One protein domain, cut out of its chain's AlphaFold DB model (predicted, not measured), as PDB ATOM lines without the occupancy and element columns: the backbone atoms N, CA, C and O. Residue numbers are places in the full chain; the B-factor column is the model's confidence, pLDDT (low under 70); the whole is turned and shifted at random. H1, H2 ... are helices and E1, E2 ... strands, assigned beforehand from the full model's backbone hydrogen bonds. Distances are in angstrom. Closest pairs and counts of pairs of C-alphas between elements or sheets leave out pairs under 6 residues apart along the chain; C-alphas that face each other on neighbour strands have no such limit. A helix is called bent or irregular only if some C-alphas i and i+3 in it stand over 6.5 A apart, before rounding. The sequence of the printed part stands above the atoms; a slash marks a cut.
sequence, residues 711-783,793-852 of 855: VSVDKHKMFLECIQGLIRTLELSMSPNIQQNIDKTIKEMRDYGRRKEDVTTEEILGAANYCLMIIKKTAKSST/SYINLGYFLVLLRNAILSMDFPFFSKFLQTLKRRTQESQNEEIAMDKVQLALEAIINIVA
ATOM      1  N   VAL A 711     -23.975  20.442  -5.873       87.75
ATOM      2  CA  VAL A 711     -22.976  19.898  -4.954       87.75
ATOM      3  C   VAL A 711     -22.048  18.967  -5.727       87.75
ATOM      4  O   VAL A 711     -22.494  17.998  -6.339       87.75
ATOM      5  N   SER A 712     -20.741  19.238  -5.688       89.25
ATOM      6  CA  SER A 712     -19.756  18.359  -6.319       89.25
ATOM      7  C   SER A 712     -19.837  16.940  -5.749       89.25
ATOM      8  O   SER A 712     -20.081  16.746  -4.556       89.25
ATOM      9  N   VAL A 713     -19.610  15.938  -6.604       87.38
ATOM     10  CA  VAL A 713     -19.821  14.520  -6.268       87.38
ATOM     11  C   VAL A 713     -19.065  14.106  -4.999       87.38
ATOM     12  O   VAL A 713     -19.625  13.387  -4.178       87.38
ATOM     13  N   ASP A 714     -17.859  14.630  -4.763       86.75
ATOM     14  CA  ASP A 714     -17.098  14.380  -3.531       86.75
ATOM     15  C   ASP A 714     -17.752  14.977  -2.274       86.75
ATOM     16  O   ASP A 714     -17.888  14.278  -1.270       86.75
ATOM     17  N   LYS A 715     -18.230  16.233  -2.326       89.25
ATOM     18  CA  LYS A 715     -18.979  16.852  -1.213       89.25
ATOM     19  C   LYS A 715     -20.258  16.051  -0.918       89.25
ATOM     20  O   LYS A 715     -20.616  15.819   0.235       89.25
ATOM     21  N   HIS A 716     -20.939  15.589  -1.967       89.69
ATOM     22  CA  HIS A 716     -22.174  14.808  -1.857       89.69
ATOM     23  C   HIS A 716     -21.934  13.403  -1.291       89.69
ATOM     24  O   HIS A 716     -22.712  12.923  -0.465       89.69
ATOM     25  N   LYS A 717     -20.830  12.768  -1.693       90.12
ATOM     26  CA  LYS A 717     -20.343  11.497  -1.153       90.12
ATOM     27  C   LYS A 717     -20.028  11.625   0.335       90.12
ATOM     28  O   LYS A 717     -20.535  10.830   1.119       90.12
ATOM     29  N   MET A 718     -19.266  12.652   0.721       89.56
ATOM     30  CA  MET A 718     -18.953  12.951   2.122       89.56
ATOM     31  C   MET A 718     -20.221  13.137   2.961       89.56
ATOM     32  O   MET A 718     -20.279  12.626   4.074       89.56
ATOM     33  N   PHE A 719     -21.262  13.786   2.424       92.12
ATOM     34  CA  PHE A 719     -22.546  13.910   3.119       92.12
ATOM     35  C   PHE A 719     -23.238  12.558   3.355       92.12
ATOM     36  O   PHE A 719     -23.702  12.301   4.465       92.12
ATOM     37  N   LEU A 720     -23.274  11.658   2.365       91.31
ATOM     38  CA  LEU A 720     -23.838  10.316   2.575       91.31
ATOM     39  C   LEU A 720     -22.997   9.466   3.536       91.31
ATOM     40  O   LEU A 720     -23.561   8.808   4.406       91.31
ATOM     41  N   GLU A 721     -21.669   9.498   3.414       90.56
ATOM     42  CA  GLU A 721     -20.755   8.767   4.304       90.56
ATOM     43  C   GLU A 721     -20.849   9.299   5.753       90.56
ATOM     44  O   GLU A 721     -20.831   8.516   6.701       90.56
ATOM     45  N   CYS A 722     -21.081  10.605   5.931       92.00
ATOM     46  CA  CYS A 722     -21.382  11.250   7.212       92.00
ATOM     47  C   CYS A 722     -22.714  10.772   7.828       92.00
ATOM     48  O   CYS A 722     -22.753  10.408   9.004       92.00
ATOM     49  N   ILE A 723     -23.809  10.746   7.055       91.56
ATOM     50  CA  ILE A 723     -25.114  10.256   7.539       91.56
ATOM     51  C   ILE A 723     -25.054   8.751   7.853       91.56
ATOM     52  O   ILE A 723     -25.579   8.321   8.878       91.56
ATOM     53  N   GLN A 724     -24.353   7.957   7.036       90.62
ATOM     54  CA  GLN A 724     -24.119   6.534   7.309       90.62
ATOM     55  C   GLN A 724     -23.276   6.319   8.580       90.62
ATOM     56  O   GLN A 724     -23.521   5.368   9.319       90.62
ATOM     57  N   GLY A 725     -22.319   7.208   8.866       89.75
ATOM     58  CA  GLY A 725     -21.588   7.235  10.134       89.75
ATOM     59  C   GLY A 725     -22.517   7.460  11.329       89.75
ATOM     60  O   GLY A 725     -22.546   6.633  12.236       89.75
ATOM     61  N   LEU A 726     -23.341   8.514  11.285       90.88
ATOM     62  CA  LEU A 726     -24.305   8.844  12.345       90.88
ATOM     63  C   LEU A 726     -25.287   7.693  12.634       90.88
ATOM     64  O   LEU A 726     -25.559   7.398  13.793       90.88
ATOM     65  N   ILE A 727     -25.766   7.010  11.590       90.44
ATOM     66  CA  ILE A 727     -26.621   5.816  11.700       90.44
ATOM     67  C   ILE A 727     -25.937   4.694  12.490       90.44
ATOM     68  O   ILE A 727     -26.563   4.097  13.364       90.44
ATOM     69  N   ARG A 728     -24.652   4.426  12.212       89.19
ATOM     70  CA  ARG A 728     -23.869   3.396  12.914       89.19
ATOM     71  C   ARG A 728     -23.593   3.787  14.366       89.19
ATOM     72  O   ARG A 728     -23.761   2.952  15.243       89.19
ATOM     73  N   THR A 729     -23.235   5.045  14.631       87.88
ATOM     74  CA  THR A 729     -23.000   5.569  15.994       87.88
ATOM     75  C   THR A 729     -24.254   5.545  16.875       87.88
ATOM     76  O   THR A 729     -24.142   5.510  18.096       87.88
ATOM     77  N   LEU A 730     -25.445   5.560  16.270       87.31
ATOM     78  CA  LEU A 730     -26.736   5.462  16.958       87.31
ATOM     79  C   LEU A 730     -27.334   4.040  16.942       87.31
ATOM     80  O   LEU A 730     -28.470   3.868  17.376       87.31
ATOM     81  N   GLU A 731     -26.610   3.047  16.411       87.25
ATOM     82  CA  GLU A 731     -27.044   1.643  16.259       87.25
ATOM     83  C   GLU A 731     -28.425   1.471  15.576       87.25
ATOM     84  O   GLU A 731     -29.161   0.511  15.818       87.25
ATOM     85  N   LEU A 732     -28.798   2.407  14.693       87.00
ATOM     86  CA  LEU A 732     -30.146   2.469  14.120       87.00
ATOM     87  C   LEU A 732     -30.388   1.342  13.109       87.00
ATOM     88  O   LEU A 732     -29.685   1.210  12.104       87.00
ATOM     89  N   SER A 733     -31.453   0.570  13.341       85.50
ATOM     90  CA  SER A 733     -31.890  -0.544  12.488       85.50
ATOM     91  C   SER A 733     -32.667  -0.051  11.258       85.50
ATOM     92  O   SER A 733     -33.852  -0.334  11.079       85.50
ATOM     93  N   MET A 734     -31.972   0.708  10.407       85.44
ATOM     94  CA  MET A 734     -32.474   1.258   9.144       85.44
ATOM     95  C   MET A 734     -33.089   0.179   8.244       85.44
ATOM     96  O   MET A 734     -32.579  -0.941   8.158       85.44
ATOM     97  N   SER A 735     -34.136   0.535   7.492       82.50
ATOM     98  CA  SER A 735     -34.723  -0.370   6.495       82.50
ATOM     99  C   SER A 735     -33.659  -0.897   5.509       82.50
ATOM    100  O   SER A 735     -32.887  -0.100   4.959       82.50
ATOM    101  N   PRO A 736     -33.610  -2.214   5.204       83.81
ATOM    102  CA  PRO A 736     -32.571  -2.787   4.346       83.81
ATOM    103  C   PRO A 736     -32.597  -2.220   2.921       83.81
ATOM    104  O   PRO A 736     -31.553  -2.140   2.277       83.81
ATOM    105  N   ASN A 737     -33.764  -1.770   2.446       83.25
ATOM    106  CA  ASN A 737     -33.901  -1.075   1.165       83.25
ATOM    107  C   ASN A 737     -33.161   0.269   1.179       83.25
ATOM    108  O   ASN A 737     -32.480   0.612   0.217       83.25
ATOM    109  N   ILE A 738     -33.267   1.014   2.284       85.00
ATOM    110  CA  ILE A 738     -32.637   2.325   2.455       85.00
ATOM    111  C   ILE A 738     -31.124   2.152   2.613       85.00
ATOM    112  O   ILE A 738     -30.367   2.846   1.939       85.00
ATOM    113  N   GLN A 739     -30.668   1.164   3.392       85.81
ATOM    114  CA  GLN A 739     -29.238   0.872   3.517       85.81
ATOM    115  C   GLN A 739     -28.615   0.471   2.166       85.81
ATOM    116  O   GLN A 739     -27.630   1.073   1.741       85.81
ATOM    117  N   GLN A 740     -29.246  -0.453   1.427       86.31
ATOM    118  CA  GLN A 740     -28.814  -0.812   0.068       86.31
ATOM    119  C   GLN A 740     -28.811   0.386  -0.888       86.31
ATOM    120  O   GLN A 740     -27.942   0.467  -1.756       86.31
ATOM    121  N   ASN A 741     -29.756   1.318  -0.743       86.81
ATOM    122  CA  ASN A 741     -29.835   2.511  -1.574       86.81
ATOM    123  C   ASN A 741     -28.679   3.495  -1.295       86.81
ATOM    124  O   ASN A 741     -28.062   3.989  -2.241       86.81
ATOM    125  N   ILE A 742     -28.309   3.712  -0.023       88.25
ATOM    126  CA  ILE A 742     -27.110   4.487   0.359       88.25
ATOM    127  C   ILE A 742     -25.859   3.848  -0.250       88.25
ATOM    128  O   ILE A 742     -25.117   4.515  -0.971       88.25
ATOM    129  N   ASP A 743     -25.639   2.554  -0.000       88.44
ATOM    130  CA  ASP A 743     -24.419   1.855  -0.421       88.44
ATOM    131  C   ASP A 743     -24.304   1.780  -1.949       88.44
ATOM    132  O   ASP A 743     -23.229   2.010  -2.509       88.44
ATOM    133  N   LYS A 744     -25.423   1.542  -2.648       87.94
ATOM    134  CA  LYS A 744     -25.507   1.631  -4.111       87.94
ATOM    135  C   LYS A 744     -25.170   3.033  -4.608       87.94
ATOM    136  O   LYS A 744     -24.398   3.159  -5.549       87.94
ATOM    137  N   THR A 745     -25.708   4.076  -3.982       87.19
ATOM    138  CA  THR A 745     -25.503   5.467  -4.409       87.19
ATOM    139  C   THR A 745     -24.063   5.927  -4.185       87.19
ATOM    140  O   THR A 745     -23.457   6.505  -5.087       87.19
ATOM    141  N   ILE A 746     -23.469   5.612  -3.027       87.50
ATOM    142  CA  ILE A 746     -22.042   5.841  -2.752       87.50
ATOM    143  C   ILE A 746     -21.176   5.060  -3.754       87.50
ATOM    144  O   ILE A 746     -20.170   5.581  -4.238       87.50
ATOM    145  N   LYS A 747     -21.563   3.829  -4.110       87.50
ATOM    146  CA  LYS A 747     -20.861   3.043  -5.127       87.50
ATOM    147  C   LYS A 747     -20.989   3.639  -6.533       87.50
ATOM    148  O   LYS A 747     -19.973   3.762  -7.202       87.50
ATOM    149  N   GLU A 748     -22.177   4.057  -6.975       85.12
ATOM    150  CA  GLU A 748     -22.362   4.692  -8.291       85.12
ATOM    151  C   GLU A 748     -21.523   5.983  -8.410       85.12
ATOM    152  O   GLU A 748     -20.895   6.206  -9.445       85.12
ATOM    153  N   MET A 749     -21.387   6.772  -7.332       85.12
ATOM    154  CA  MET A 749     -20.434   7.896  -7.286       85.12
ATOM    155  C   MET A 749     -18.973   7.449  -7.461       85.12
ATOM    156  O   MET A 749     -18.240   8.065  -8.233       85.12
ATOM    157  N   ARG A 750     -18.539   6.400  -6.742       83.81
ATOM    158  CA  ARG A 750     -17.157   5.878  -6.782       83.81
ATOM    159  C   ARG A 750     -16.798   5.262  -8.140       83.81
ATOM    160  O   ARG A 750     -15.682   5.462  -8.607       83.81
ATOM    161  N   ASP A 751     -17.729   4.535  -8.756       82.69
ATOM    162  CA  ASP A 751     -17.498   3.768  -9.986       82.69
ATOM    163  C   ASP A 751     -17.609   4.634 -11.258       82.69
ATOM    164  O   ASP A 751     -16.907   4.372 -12.236       82.69
ATOM    165  N   TYR A 752     -18.473   5.664 -11.267       75.00
ATOM    166  CA  TYR A 752     -18.779   6.456 -12.473       75.00
ATOM    167  C   TYR A 752     -18.439   7.952 -12.381       75.00
ATOM    168  O   TYR A 752     -18.473   8.641 -13.402       75.00
ATOM    169  N   GLY A 753     -18.135   8.486 -11.193       70.62
ATOM    170  CA  GLY A 753     -17.786   9.902 -10.996       70.62
ATOM    171  C   GLY A 753     -18.913  10.903 -11.288       70.62
ATOM    172  O   GLY A 753     -18.673  12.108 -11.301       70.62
ATOM    173  N   ARG A 754     -20.139  10.426 -11.540       66.06
ATOM    174  CA  ARG A 754     -21.359  11.217 -11.751       66.06
ATOM    175  C   ARG A 754     -22.582  10.440 -11.276       66.06
ATOM    176  O   ARG A 754     -22.629   9.219 -11.405       66.06
ATOM    177  N   ARG A 755     -23.582  11.161 -10.767       67.19
ATOM    178  CA  ARG A 755     -24.932  10.632 -10.535       67.19
ATOM    179  C   ARG A 755     -25.782  10.706 -11.808       67.19
ATOM    180  O   ARG A 755     -25.392  11.320 -12.796       67.19
ATOM    181  N   LYS A 756     -26.969  10.092 -11.750       64.38
ATOM    182  CA  LYS A 756     -28.073  10.315 -12.703       64.38
ATOM    183  C   LYS A 756     -28.820  11.627 -12.448       64.38
ATOM    184  O   LYS A 756     -29.335  12.221 -13.385       64.38
ATOM    185  N   GLU A 757     -28.877  12.041 -11.184       71.56
ATOM    186  CA  GLU A 757     -29.538  13.259 -10.717       71.56
ATOM    187  C   GLU A 757     -28.530  14.096  -9.927       71.56
ATOM    188  O   GLU A 757     -27.944  13.618  -8.947       71.56
ATOM    189  N   ASP A 758     -28.328  15.333 -10.374       79.69
ATOM    190  CA  ASP A 758     -27.522  16.334  -9.685       79.69
ATOM    191  C   ASP A 758     -28.316  16.909  -8.505       79.69
ATOM    192  O   ASP A 758     -29.459  17.339  -8.672       79.69
ATOM    193  N   VAL A 759     -27.711  16.918  -7.315       86.75
ATOM    194  CA  VAL A 759     -28.332  17.437  -6.087       86.75
ATOM    195  C   VAL A 759     -27.683  18.760  -5.698       86.75
ATOM    196  O   VAL A 759     -26.462  18.924  -5.727       86.75
ATOM    197  N   THR A 760     -28.524  19.716  -5.333       91.19
ATOM    198  CA  THR A 760     -28.157  21.094  -5.010       91.19
ATOM    199  C   THR A 760     -27.818  21.282  -3.532       91.19
ATOM    200  O   THR A 760     -28.200  20.492  -2.662       91.19
ATOM    201  N   THR A 761     -27.106  22.368  -3.225       90.75
ATOM    202  CA  THR A 761     -26.838  22.794  -1.840       90.75
ATOM    203  C   THR A 761     -28.136  23.042  -1.067       90.75
ATOM    204  O   THR A 761     -28.213  22.729   0.121       90.75
ATOM    205  N   GLU A 762     -29.171  23.531  -1.753       89.31
ATOM    206  CA  GLU A 762     -30.510  23.776  -1.216       89.31
ATOM    207  C   GLU A 762     -31.243  22.471  -0.856       89.31
ATOM    208  O   GLU A 762     -31.828  22.395   0.221       89.31
ATOM    209  N   GLU A 763     -31.154  21.414  -1.671       90.81
ATOM    210  CA  GLU A 763     -31.753  20.100  -1.367       90.81
ATOM    211  C   GLU A 763     -31.067  19.409  -0.169       90.81
ATOM    212  O   GLU A 763     -31.752  18.868   0.704       90.81
ATOM    213  N   ILE A 764     -29.730  19.477  -0.056       92.25
ATOM    214  CA  ILE A 764     -29.000  18.943   1.114       92.25
ATOM    215  C   ILE A 764     -29.322  19.744   2.388       92.25
ATOM    216  O   ILE A 764     -29.581  19.166   3.447       92.25
ATOM    217  N   LEU A 765     -29.326  21.078   2.302       92.56
ATOM    218  CA  LEU A 765     -29.655  21.947   3.432       92.56
ATOM    219  C   LEU A 765     -31.128  21.799   3.844       92.56
ATOM    220  O   LEU A 765     -31.431  21.777   5.037       92.56
ATOM    221  N   GLY A 766     -32.038  21.651   2.880       91.31
ATOM    222  CA  GLY A 766     -33.458  21.385   3.101       91.31
ATOM    223  C   GLY A 766     -33.681  20.068   3.839       91.31
ATOM    224  O   GLY A 766     -34.352  20.059   4.869       91.31
ATOM    225  N   ALA A 767     -33.032  18.986   3.401       92.50
ATOM    226  CA  ALA A 767     -33.071  17.690   4.077       92.50
ATOM    227  C   ALA A 767     -32.594  17.767   5.541       92.50
ATOM    228  O   ALA A 767     -33.260  17.255   6.444       92.50
ATOM    229  N   ALA A 768     -31.477  18.456   5.801       91.81
ATOM    230  CA  ALA A 768     -30.956  18.639   7.157       91.81
ATOM    231  C   ALA A 768     -31.919  19.443   8.061       91.81
ATOM    232  O   ALA A 768     -32.118  19.089   9.225       91.81
ATOM    233  N   ASN A 769     -32.570  20.481   7.523       90.12
ATOM    234  CA  ASN A 769     -33.599  21.235   8.247       90.12
ATOM    235  C   ASN A 769     -34.887  20.422   8.464       90.12
ATOM    236  O   ASN A 769     -35.472  20.514   9.540       90.12
ATOM    237  N   TYR A 770     -35.304  19.599   7.499       90.69
ATOM    238  CA  TYR A 770     -36.480  18.730   7.618       90.69
ATOM    239  C   TYR A 770     -36.300  17.679   8.723       90.69
ATOM    240  O   TYR A 770     -37.180  17.506   9.563       90.69
ATOM    241  N   CYS A 771     -35.113  17.071   8.815       91.38
ATOM    242  CA  CYS A 771     -34.737  16.207   9.936       91.38
ATOM    243  C   CYS A 771     -34.849  16.934  11.286       91.38
ATOM    244  O   CYS A 771     -35.549  16.461  12.181       91.38
ATOM    245  N   LEU A 772     -34.255  18.129  11.413       90.56
ATOM    246  CA  LEU A 772     -34.364  18.949  12.627       90.56
ATOM    247  C   LEU A 772     -35.825  19.329  12.954       90.56
ATOM    248  O   LEU A 772     -36.184  19.420  14.128       90.56
ATOM    249  N   MET A 773     -36.676  19.517  11.940       88.38
ATOM    250  CA  MET A 773     -38.103  19.806  12.104       88.38
ATOM    251  C   MET A 773     -38.885  18.597  12.633       88.38
ATOM    252  O   MET A 773     -39.612  18.753  13.613       88.38
ATOM    253  N   ILE A 774     -38.709  17.402  12.050       88.44
ATOM    254  CA  ILE A 774     -39.316  16.148  12.543       88.44
ATOM    255  C   ILE A 774     -38.919  15.918  14.003       88.44
ATOM    256  O   ILE A 774     -39.765  15.664  14.858       88.44
ATOM    257  N   ILE A 775     -37.627  16.057  14.291       89.94
ATOM    258  CA  ILE A 775     -37.027  15.827  15.605       89.94
ATOM    259  C   ILE A 775     -37.578  16.817  16.640       89.94
ATOM    260  O   ILE A 775     -38.063  16.392  17.684       89.94
ATOM    261  N   LYS A 776     -37.666  18.116  16.318       86.50
ATOM    262  CA  LYS A 776     -38.333  19.110  17.183       86.50
ATOM    263  C   LYS A 776     -39.841  18.836  17.361       86.50
ATOM    264  O   LYS A 776     -40.374  19.057  18.440       86.50
ATOM    265  N   LYS A 777     -40.543  18.372  16.318       88.06
ATOM    266  CA  LYS A 777     -41.995  18.073  16.329       88.06
ATOM    267  C   LYS A 777     -42.335  16.789  17.108       88.06
ATOM    268  O   LYS A 777     -43.496  16.587  17.448       88.06
ATOM    269  N   THR A 778     -41.350  15.925  17.374       86.88
ATOM    270  CA  THR A 778     -41.530  14.619  18.041       86.88
ATOM    271  C   THR A 778     -40.867  14.504  19.416       86.88
ATOM    272  O   THR A 778     -41.122  13.526  20.120       86.88
ATOM    273  N   ALA A 779     -40.072  15.497  19.819       87.25
ATOM    274  CA  ALA A 779     -39.514  15.602  21.161       87.25
ATOM    275  C   ALA A 779     -40.590  15.781  22.237       87.25
ATOM    276  O   ALA A 779     -41.596  16.466  22.041       87.25
ATOM    277  N   LYS A 780     -40.352  15.165  23.397       84.50
ATOM    278  CA  LYS A 780     -41.146  15.345  24.612       84.50
ATOM    279  C   LYS A 780     -40.245  15.859  25.732       84.50
ATOM    280  O   LYS A 780     -39.169  15.311  25.964       84.50
ATOM    281  N   SER A 781     -40.705  16.864  26.471       75.69
ATOM    282  CA  SER A 781     -40.115  17.211  27.767       75.69
ATOM    283  C   SER A 781     -40.320  16.053  28.747       75.69
ATOM    284  O   SER A 781     -41.426  15.516  28.837       75.69
ATOM    285  N   SER A 782     -39.295  15.708  29.526       61.50
ATOM    286  CA  SER A 782     -39.268  14.565  30.462       61.50
ATOM    287  C   SER A 782     -40.210  14.667  31.685       61.50
ATOM    288  O   SER A 782     -40.082  13.923  32.655       61.50
ATOM    289  N   THR A 783     -41.181  15.584  31.665       53.12
ATOM    290  CA  THR A 783     -42.006  15.985  32.819       53.12
ATOM    291  C   THR A 783     -43.368  15.290  32.930       53.12
ATOM    292  O   THR A 783     -44.095  15.562  33.883       53.12
ATOM    293  N   SER A 793     -36.924   2.457  22.713       85.50
ATOM    294  CA  SER A 793     -35.689   3.117  23.137       85.50
ATOM    295  C   SER A 793     -35.823   4.631  22.966       85.50
ATOM    296  O   SER A 793     -36.363   5.094  21.958       85.50
ATOM    297  N   TYR A 794     -35.328   5.399  23.936       88.94
ATOM    298  CA  TYR A 794     -35.328   6.862  23.923       88.94
ATOM    299  C   TYR A 794     -33.898   7.398  23.979       88.94
ATOM    300  O   TYR A 794     -33.026   6.817  24.621       88.94
ATOM    301  N   ILE A 795     -33.675   8.534  23.322       89.19
ATOM    302  CA  ILE A 795     -32.409   9.265  23.321       89.19
ATOM    303  C   ILE A 795     -32.640  10.720  23.730       89.19
ATOM    304  O   ILE A 795     -33.645  11.337  23.367       89.19
ATOM    305  N   ASN A 796     -31.693  11.280  24.480       90.19
ATOM    306  CA  ASN A 796     -31.691  12.695  24.832       90.19
ATOM    307  C   ASN A 796     -31.492  13.557  23.568       90.19
ATOM    308  O   ASN A 796     -30.536  13.353  22.812       90.19
ATOM    309  N   LEU A 797     -32.372  14.537  23.345       90.31
ATOM    310  CA  LEU A 797     -32.318  15.415  22.173       90.31
ATOM    311  C   LEU A 797     -31.026  16.244  22.151       90.31
ATOM    312  O   LEU A 797     -30.394  16.356  21.102       90.31
ATOM    313  N   GLY A 798     -30.587  16.778  23.294       89.19
ATOM    314  CA  GLY A 798     -29.310  17.486  23.409       89.19
ATOM    315  C   GLY A 798     -28.130  16.654  22.892       89.19
ATOM    316  O   GLY A 798     -27.364  17.135  22.054       89.19
ATOM    317  N   TYR A 799     -28.033  15.389  23.313       89.38
ATOM    318  CA  TYR A 799     -27.005  14.443  22.858       89.38
ATOM    319  C   TYR A 799     -27.115  14.120  21.357       89.38
ATOM    320  O   TYR A 799     -26.116  14.215  20.639       89.38
ATOM    321  N   PHE A 800     -28.318  13.841  20.837       91.69
ATOM    322  CA  PHE A 800     -28.505  13.647  19.392       91.69
ATOM    323  C   PHE A 800     -28.076  14.887  18.582       91.69
ATOM    324  O   PHE A 800     -27.391  14.761  17.567       91.69
ATOM    325  N   LEU A 801     -28.429  16.096  19.034       91.94
ATOM    326  CA  LEU A 801     -28.039  17.341  18.364       91.94
ATOM    327  C   LEU A 801     -26.526  17.570  18.398       91.94
ATOM    328  O   LEU A 801     -25.991  18.118  17.436       91.94
ATOM    329  N   VAL A 802     -25.829  17.144  19.459       90.75
ATOM    330  CA  VAL A 802     -24.356  17.138  19.497       90.75
ATOM    331  C   VAL A 802     -23.800  16.202  18.427       90.75
ATOM    332  O   VAL A 802     -22.952  16.634  17.650       90.75
ATOM    333  N   LEU A 803     -24.301  14.967  18.324       90.75
ATOM    334  CA  LEU A 803     -23.856  14.011  17.304       90.75
ATOM    335  C   LEU A 803     -24.114  14.528  15.879       90.75
ATOM    336  O   LEU A 803     -23.183  14.579  15.077       90.75
ATOM    337  N   LEU A 804     -25.328  15.003  15.578       91.31
ATOM    338  CA  LEU A 804     -25.673  15.580  14.272       91.31
ATOM    339  C   LEU A 804     -24.818  16.817  13.941       91.31
ATOM    340  O   LEU A 804     -24.347  16.970  12.813       91.31
ATOM    341  N   ARG A 805     -24.574  17.695  14.923       91.31
ATOM    342  CA  ARG A 805     -23.721  18.880  14.759       91.31
ATOM    343  C   ARG A 805     -22.264  18.500  14.507       91.31
ATOM    344  O   ARG A 805     -21.642  19.100  13.635       91.31
ATOM    345  N   ASN A 806     -21.727  17.529  15.239       88.06
ATOM    346  CA  ASN A 806     -20.344  17.069  15.097       88.06
ATOM    347  C   ASN A 806     -20.122  16.365  13.755       88.06
ATOM    348  O   ASN A 806     -19.140  16.651  13.070       88.06
ATOM    349  N   ALA A 807     -21.074  15.525  13.343       88.50
ATOM    350  CA  ALA A 807     -21.092  14.901  12.029       88.50
ATOM    351  C   ALA A 807     -21.058  15.972  10.920       88.50
ATOM    352  O   ALA A 807     -20.179  15.950  10.060       88.50
ATOM    353  N   ILE A 808     -21.922  16.992  10.995       89.44
ATOM    354  CA  ILE A 808     -21.985  18.055   9.978       89.44
ATOM    355  C   ILE A 808     -20.769  19.001  10.008       89.44
ATOM    356  O   ILE A 808     -20.340  19.464   8.951       89.44
ATOM    357  N   LEU A 809     -20.160  19.239  11.175       87.50
ATOM    358  CA  LEU A 809     -18.892  19.978  11.284       87.50
ATOM    359  C   LEU A 809     -17.740  19.277  10.549       87.50
ATOM    360  O   LEU A 809     -16.908  19.963   9.964       87.50
ATOM    361  N   SER A 810     -17.707  17.939  10.532       83.44
ATOM    362  CA  SER A 810     -16.615  17.161   9.914       83.44
ATOM    363  C   SER A 810     -16.461  17.353   8.396       83.44
ATOM    364  O   SER A 810     -15.430  16.988   7.834       83.44
ATOM    365  N   MET A 811     -17.471  17.927   7.731       83.75
ATOM    366  CA  MET A 811     -17.477  18.167   6.286       83.75
ATOM    367  C   MET A 811     -16.896  19.526   5.862       83.75
ATOM    368  O   MET A 811     -16.538  19.673   4.699       83.75
ATOM    369  N   ASP A 812     -16.835  20.510   6.766       83.31
ATOM    370  CA  ASP A 812     -16.404  21.896   6.489       83.31
ATOM    371  C   ASP A 812     -17.086  22.561   5.265       83.31
ATOM    372  O   ASP A 812     -16.454  23.179   4.407       83.31
ATOM    373  N   PHE A 813     -18.413  22.421   5.137       88.25
ATOM    374  CA  PHE A 813     -19.171  23.054   4.047       88.25
ATOM    375  C   PHE A 813     -19.736  24.429   4.465       88.25
ATOM    376  O   PHE A 813     -20.604  24.485   5.346       88.25
ATOM    377  N   PRO A 814     -19.365  25.545   3.797       86.19
ATOM    378  CA  PRO A 814     -19.794  26.893   4.192       86.19
ATOM    379  C   PRO A 814     -21.314  27.107   4.245       86.19
ATOM    380  O   PRO A 814     -21.803  27.875   5.079       86.19
ATOM    381  N   PHE A 815     -22.086  26.411   3.400       89.81
ATOM    382  CA  PHE A 815     -23.549  26.525   3.369       89.81
ATOM    383  C   PHE A 815     -24.234  25.986   4.639       89.81
ATOM    384  O   PHE A 815     -25.329  26.435   4.977       89.81
ATOM    385  N   PHE A 816     -23.578  25.110   5.412       92.38
ATOM    386  CA  PHE A 816     -24.088  24.670   6.714       92.38
ATOM    387  C   PHE A 816     -23.856  25.678   7.850       92.38
ATOM    388  O   PHE A 816     -24.397  25.478   8.932       92.38
ATOM    389  N   SER A 817     -23.122  26.778   7.649       88.88
ATOM    390  CA  SER A 817     -22.803  27.763   8.706       88.88
ATOM    391  C   SER A 817     -24.021  28.225   9.531       88.88
ATOM    392  O   SER A 817     -24.003  28.144  10.763       88.88
ATOM    393  N   LYS A 818     -25.118  28.631   8.875       91.12
ATOM    394  CA  LYS A 818     -26.387  29.023   9.530       91.12
ATOM    395  C   LYS A 818     -27.080  27.851  10.245       91.12
ATOM    396  O   LYS A 818     -27.675  28.029  11.312       91.12
ATOM    397  N   PHE A 819     -26.989  26.648   9.682       92.31
ATOM    398  CA  PHE A 819     -27.559  25.434  10.269       92.31
ATOM    399  C   PHE A 819     -26.789  25.004  11.526       92.31
ATOM    400  O   PHE A 819     -27.389  24.747  12.563       92.31
ATOM    401  N   LEU A 820     -25.457  25.049  11.486       91.38
ATOM    402  CA  LEU A 820     -24.567  24.753  12.610       91.38
ATOM    403  C   LEU A 820     -24.731  25.738  13.777       91.38
ATOM    404  O   LEU A 820     -24.673  25.325  14.936       91.38
ATOM    405  N   GLN A 821     -24.993  27.021  13.496       89.75
ATOM    406  CA  GLN A 821     -25.401  27.993  14.520       89.75
ATOM    407  C   GLN A 821     -26.767  27.636  15.129       89.75
ATOM    408  O   GLN A 821     -26.936  27.697  16.348       89.75
ATOM    409  N   THR A 822     -27.723  27.205  14.300       91.38
ATOM    410  CA  THR A 822     -29.063  26.788  14.745       91.38
ATOM    411  C   THR A 822     -29.009  25.534  15.622       91.38
ATOM    412  O   THR A 822     -29.622  25.528  16.690       91.38
ATOM    413  N   LEU A 823     -28.217  24.524  15.240       91.69
ATOM    414  CA  LEU A 823     -27.933  23.347  16.066       91.69
ATOM    415  C   LEU A 823     -27.243  23.738  17.376       91.69
ATOM    416  O   LEU A 823     -27.706  23.328  18.433       91.69
ATOM    417  N   LYS A 824     -26.194  24.579  17.339       90.69
ATOM    418  CA  LYS A 824     -25.481  25.021  18.555       90.69
ATOM    419  C   LYS A 824     -26.430  25.657  19.575       90.69
ATOM    420  O   LYS A 824     -26.311  25.355  20.757       90.69
ATOM    421  N   ARG A 825     -27.363  26.504  19.125       90.56
ATOM    422  CA  ARG A 825     -28.412  27.078  19.980       90.56
ATOM    423  C   ARG A 825     -29.351  25.991  20.522       90.56
ATOM    424  O   ARG A 825     -29.550  25.918  21.727       90.56
ATOM    425  N   ARG A 826     -29.876  25.110  19.661       85.69
ATOM    426  CA  ARG A 826     -30.805  24.035  20.065       85.69
ATOM    427  C   ARG A 826     -30.196  23.066  21.086       85.69
ATOM    428  O   ARG A 826     -30.874  22.712  22.039       85.69
ATOM    429  N   THR A 827     -28.914  22.718  20.967       88.88
ATOM    430  CA  THR A 827     -28.190  21.908  21.967       88.88
ATOM    431  C   THR A 827     -28.223  22.520  23.376       88.88
ATOM    432  O   THR A 827     -28.190  21.783  24.356       88.88
ATOM    433  N   GLN A 828     -28.282  23.852  23.495       83.44
ATOM    434  CA  GLN A 828     -28.352  24.550  24.787       83.44
ATOM    435  C   GLN A 828     -29.788  24.658  25.327       83.44
ATOM    436  O   GLN A 828     -29.972  24.749  26.535       83.44
ATOM    437  N   GLU A 829     -30.792  24.642  24.447       84.56
ATOM    438  CA  GLU A 829     -32.216  24.684  24.812       84.56
ATOM    439  C   GLU A 829     -32.728  23.300  25.268       84.56
ATOM    440  O   GLU A 829     -33.459  23.200  26.250       84.56
ATOM    441  N   SER A 830     -32.304  22.228  24.591       81.25
ATOM    442  CA  SER A 830     -32.952  20.906  24.639       81.25
ATOM    443  C   SER A 830     -32.282  19.868  25.554       81.25
ATOM    444  O   SER A 830     -32.258  18.677  25.241       81.25
ATOM    445  N   GLN A 831     -31.717  20.289  26.691       73.06
ATOM    446  CA  GLN A 831     -31.012  19.378  27.613       73.06
ATOM    447  C   GLN A 831     -31.934  18.356  28.306       73.06
ATOM    448  O   GLN A 831     -31.489  17.250  28.601       73.06
ATOM    449  N   ASN A 832     -33.212  18.695  28.518       80.31
ATOM    450  CA  ASN A 832     -34.194  17.871  29.246       80.31
ATOM    451  C   ASN A 832     -35.290  17.279  28.328       80.31
ATOM    452  O   ASN A 832     -36.365  16.904  28.800       80.31
ATOM    453  N   GLU A 833     -35.047  17.241  27.017       89.62
ATOM    454  CA  GLU A 833     -35.970  16.697  26.015       89.62
ATOM    455  C   GLU A 833     -35.530  15.294  25.565       89.62
ATOM    456  O   GLU A 833     -34.343  15.043  25.345       89.62
ATOM    457  N   GLU A 834     -36.491  14.390  25.382       89.50
ATOM    458  CA  GLU A 834     -36.279  13.007  24.941       89.50
ATOM    459  C   GLU A 834     -37.040  12.702  23.646       89.50
ATOM    460  O   GLU A 834     -38.120  13.245  23.385       89.50
ATOM    461  N   ILE A 835     -36.478  11.811  22.825       91.38
ATOM    462  CA  ILE A 835     -37.038  11.379  21.538       91.38
ATOM    463  C   ILE A 835     -36.975   9.857  21.439       91.38
ATOM    464  O   ILE A 835     -35.940   9.258  21.719       91.38
ATOM    465  N   ALA A 836     -38.065   9.228  20.993       90.69
ATOM    466  CA  ALA A 836     -38.073   7.802  20.673       90.69
ATOM    467  C   ALA A 836     -37.203   7.523  19.434       90.69
ATOM    468  O   ALA A 836     -37.358   8.191  18.407       90.69
ATOM    469  N   MET A 837     -36.334   6.514  19.500       89.19
ATOM    470  CA  MET A 837     -35.383   6.172  18.432       89.19
ATOM    471  C   MET A 837     -36.072   5.940  17.077       89.19
ATOM    472  O   MET A 837     -35.540   6.374  16.056       89.19
ATOM    473  N   ASP A 838     -37.301   5.403  17.061       88.69
ATOM    474  CA  ASP A 838     -38.161   5.277  15.873       88.69
ATOM    475  C   ASP A 838     -38.270   6.599  15.078       88.69
ATOM    476  O   ASP A 838     -38.284   6.614  13.848       88.69
ATOM    477  N   LYS A 839     -38.375   7.738  15.781       91.06
ATOM    478  CA  LYS A 839     -38.545   9.067  15.173       91.06
ATOM    479  C   LYS A 839     -37.211   9.662  14.714       91.06
ATOM    480  O   LYS A 839     -37.198  10.391  13.724       91.06
ATOM    481  N   VAL A 840     -36.098   9.302  15.360       91.50
ATOM    482  CA  VAL A 840     -34.742   9.621  14.876       91.50
ATOM    483  C   VAL A 840     -34.444   8.850  13.589       91.50
ATOM    484  O   VAL A 840     -33.988   9.448  12.617       91.50
ATOM    485  N   GLN A 841     -34.779   7.556  13.545       91.31
ATOM    486  CA  GLN A 841     -34.685   6.736  12.337       91.31
ATOM    487  C   GLN A 841     -35.475   7.363  11.183       91.31
ATOM    488  O   GLN A 841     -34.879   7.675  10.157       91.31
ATOM    489  N   LEU A 842     -36.771   7.646  11.367       90.38
ATOM    490  CA  LEU A 842     -37.603   8.282  10.334       90.38
ATOM    491  C   LEU A 842     -37.035   9.629   9.847       90.38
ATOM    492  O   LEU A 842     -37.092   9.928   8.654       90.38
ATOM    493  N   ALA A 843     -36.449  10.435  10.738       92.56
ATOM    494  CA  ALA A 843     -35.837  11.713  10.375       92.56
ATOM    495  C   ALA A 843     -34.555  11.557   9.530       92.56
ATOM    496  O   ALA A 843     -34.310  12.373   8.638       92.56
ATOM    497  N   LEU A 844     -33.755  10.508   9.758       92.06
ATOM    498  CA  LEU A 844     -32.587  10.189   8.927       92.06
ATOM    499  C   LEU A 844     -32.984   9.487   7.617       92.06
ATOM    500  O   LEU A 844     -32.446   9.828   6.562       92.06
ATOM    501  N   GLU A 845     -33.964   8.580   7.647       90.62
ATOM    502  CA  GLU A 845     -34.559   7.959   6.452       90.62
ATOM    503  C   GLU A 845     -35.113   9.029   5.493       90.62
ATOM    504  O   GLU A 845     -34.872   8.964   4.286       90.62
ATOM    505  N   ALA A 846     -35.741  10.086   6.022       89.38
ATOM    506  CA  ALA A 846     -36.177  11.240   5.240       89.38
ATOM    507  C   ALA A 846     -35.018  11.998   4.557       89.38
ATOM    508  O   ALA A 846     -35.133  12.328   3.373       89.38
ATOM    509  N   ILE A 847     -33.885  12.233   5.245       91.19
ATOM    510  CA  ILE A 847     -32.688  12.830   4.614       91.19
ATOM    511  C   ILE A 847     -32.249  11.986   3.420       91.19
ATOM    512  O   ILE A 847     -31.984  12.518   2.340       91.19
ATOM    513  N   ILE A 848     -32.168  10.669   3.611       90.75
ATOM    514  CA  ILE A 848     -31.688   9.743   2.588       90.75
ATOM    515  C   ILE A 848     -32.633   9.740   1.388       90.75
ATOM    516  O   ILE A 848     -32.165   9.880   0.265       90.75
ATOM    517  N   ASN A 849     -33.950   9.697   1.591       89.25
ATOM    518  CA  ASN A 849     -34.920   9.715   0.492       89.25
ATOM    519  C   ASN A 849     -34.881  11.022  -0.334       89.25
ATOM    520  O   ASN A 849     -35.091  10.989  -1.553       89.25
ATOM    521  N   ILE A 850     -34.561  12.164   0.293       88.94
ATOM    522  CA  ILE A 850     -34.368  13.453  -0.395       88.94
ATOM    523  C   ILE A 850     -33.031  13.483  -1.158       88.94
ATOM    524  O   ILE A 850     -33.004  13.838  -2.337       88.94
ATOM    525  N   VAL A 851     -31.928  13.106  -0.504       89.25
ATOM    526  CA  VAL A 851     -30.546  13.333  -0.979       89.25
ATOM    527  C   VAL A 851     -29.973  12.144  -1.773       89.25
ATOM    528  O   VAL A 851     -28.985  12.283  -2.499       89.25
ATOM    529  N   ALA A 852     -30.591  10.973  -1.685       86.44
ATOM    530  CA  ALA A 852     -30.294   9.740  -2.415       86.44
ATOM    531  C   ALA A 852     -31.608   8.975  -2.694       86.44
ATOM    532  O   ALA A 852     -31.865   7.953  -2.059       86.44
TER     533      ALA A 852
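AT A GLANCE: This is residues 711 to 783 and 793 to 852 of the 855 residues of the protein "SPK domain-containing protein" of Caenorhabditis brenneri (UniProt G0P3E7). This is an elongated up-and-down bundle of six helices, each running against the one before it in the chain, with a two-stranded antiparallel sheet, E1 and E2, at one end. Hairpins H1-H2 and H4-H5 meet through H1 and H4; the pair H3 and H6 packs on both, H3 on H5 and H6 on H2. The 133 printed residues hold six named helices and two named strands, in the order H1 H2 H3 E1 H4 H5 E2 H6, mostly helix. The whole is compact, with a radius of gyration of the C-alphas of 14.7 A and spans of 52 by 32 by 20 A.

HOW THE PARTS SIT: Look first at E1, residues 794 to 796, and E2, residues 833 to 836: N 795 and O 835 are 2.9 A apart, within hydrogen-bond range. E2 leads by a tight link into H6, residues 837 to 851, which touches H3, residues 761 to 778, opposite ways at a shallow tilt of 18 degrees; their closest C-alphas, Cys 771 and Ala 843, are 4.6 A apart. H4, residues 797 to 809, and H5, residues 814 to 829, form a hairpin, closest at C-alphas 798 and 827, 4.8 A. H1, residues 713 to 729, touches H4, closest at C-alphas 722 and 807, 6.1 A, and forms a hairpin with H2, residues 736 to 752. H2 and H5 are apart. Every O i to N i+4 pair is within hydrogen-bond range in H1, H2, H3, H4 and H6, and 9 of 12 in H5.

IN THESE COORDINATES: Find C-alpha 713 at (-19.821, 14.520, -6.268), where H1 begins its 24.2 A. H3 is 26.0 A long, H5 24.2 A, H2 23.6 A, and H6 21.2 A, ending at C-alpha 851 at (-30.546, 13.333, -0.979). H5 is irregular: C-alphas 815 and 818 are 7.2 A apart.

THE WHOLE: Residues 784 to 792 are not printed, and C-alphas 783 and 793 are 17.3 A apart across this cut. Of the links printed whole, none is long. Residues 754 to 756 and 782 to 783 have pLDDT under 70.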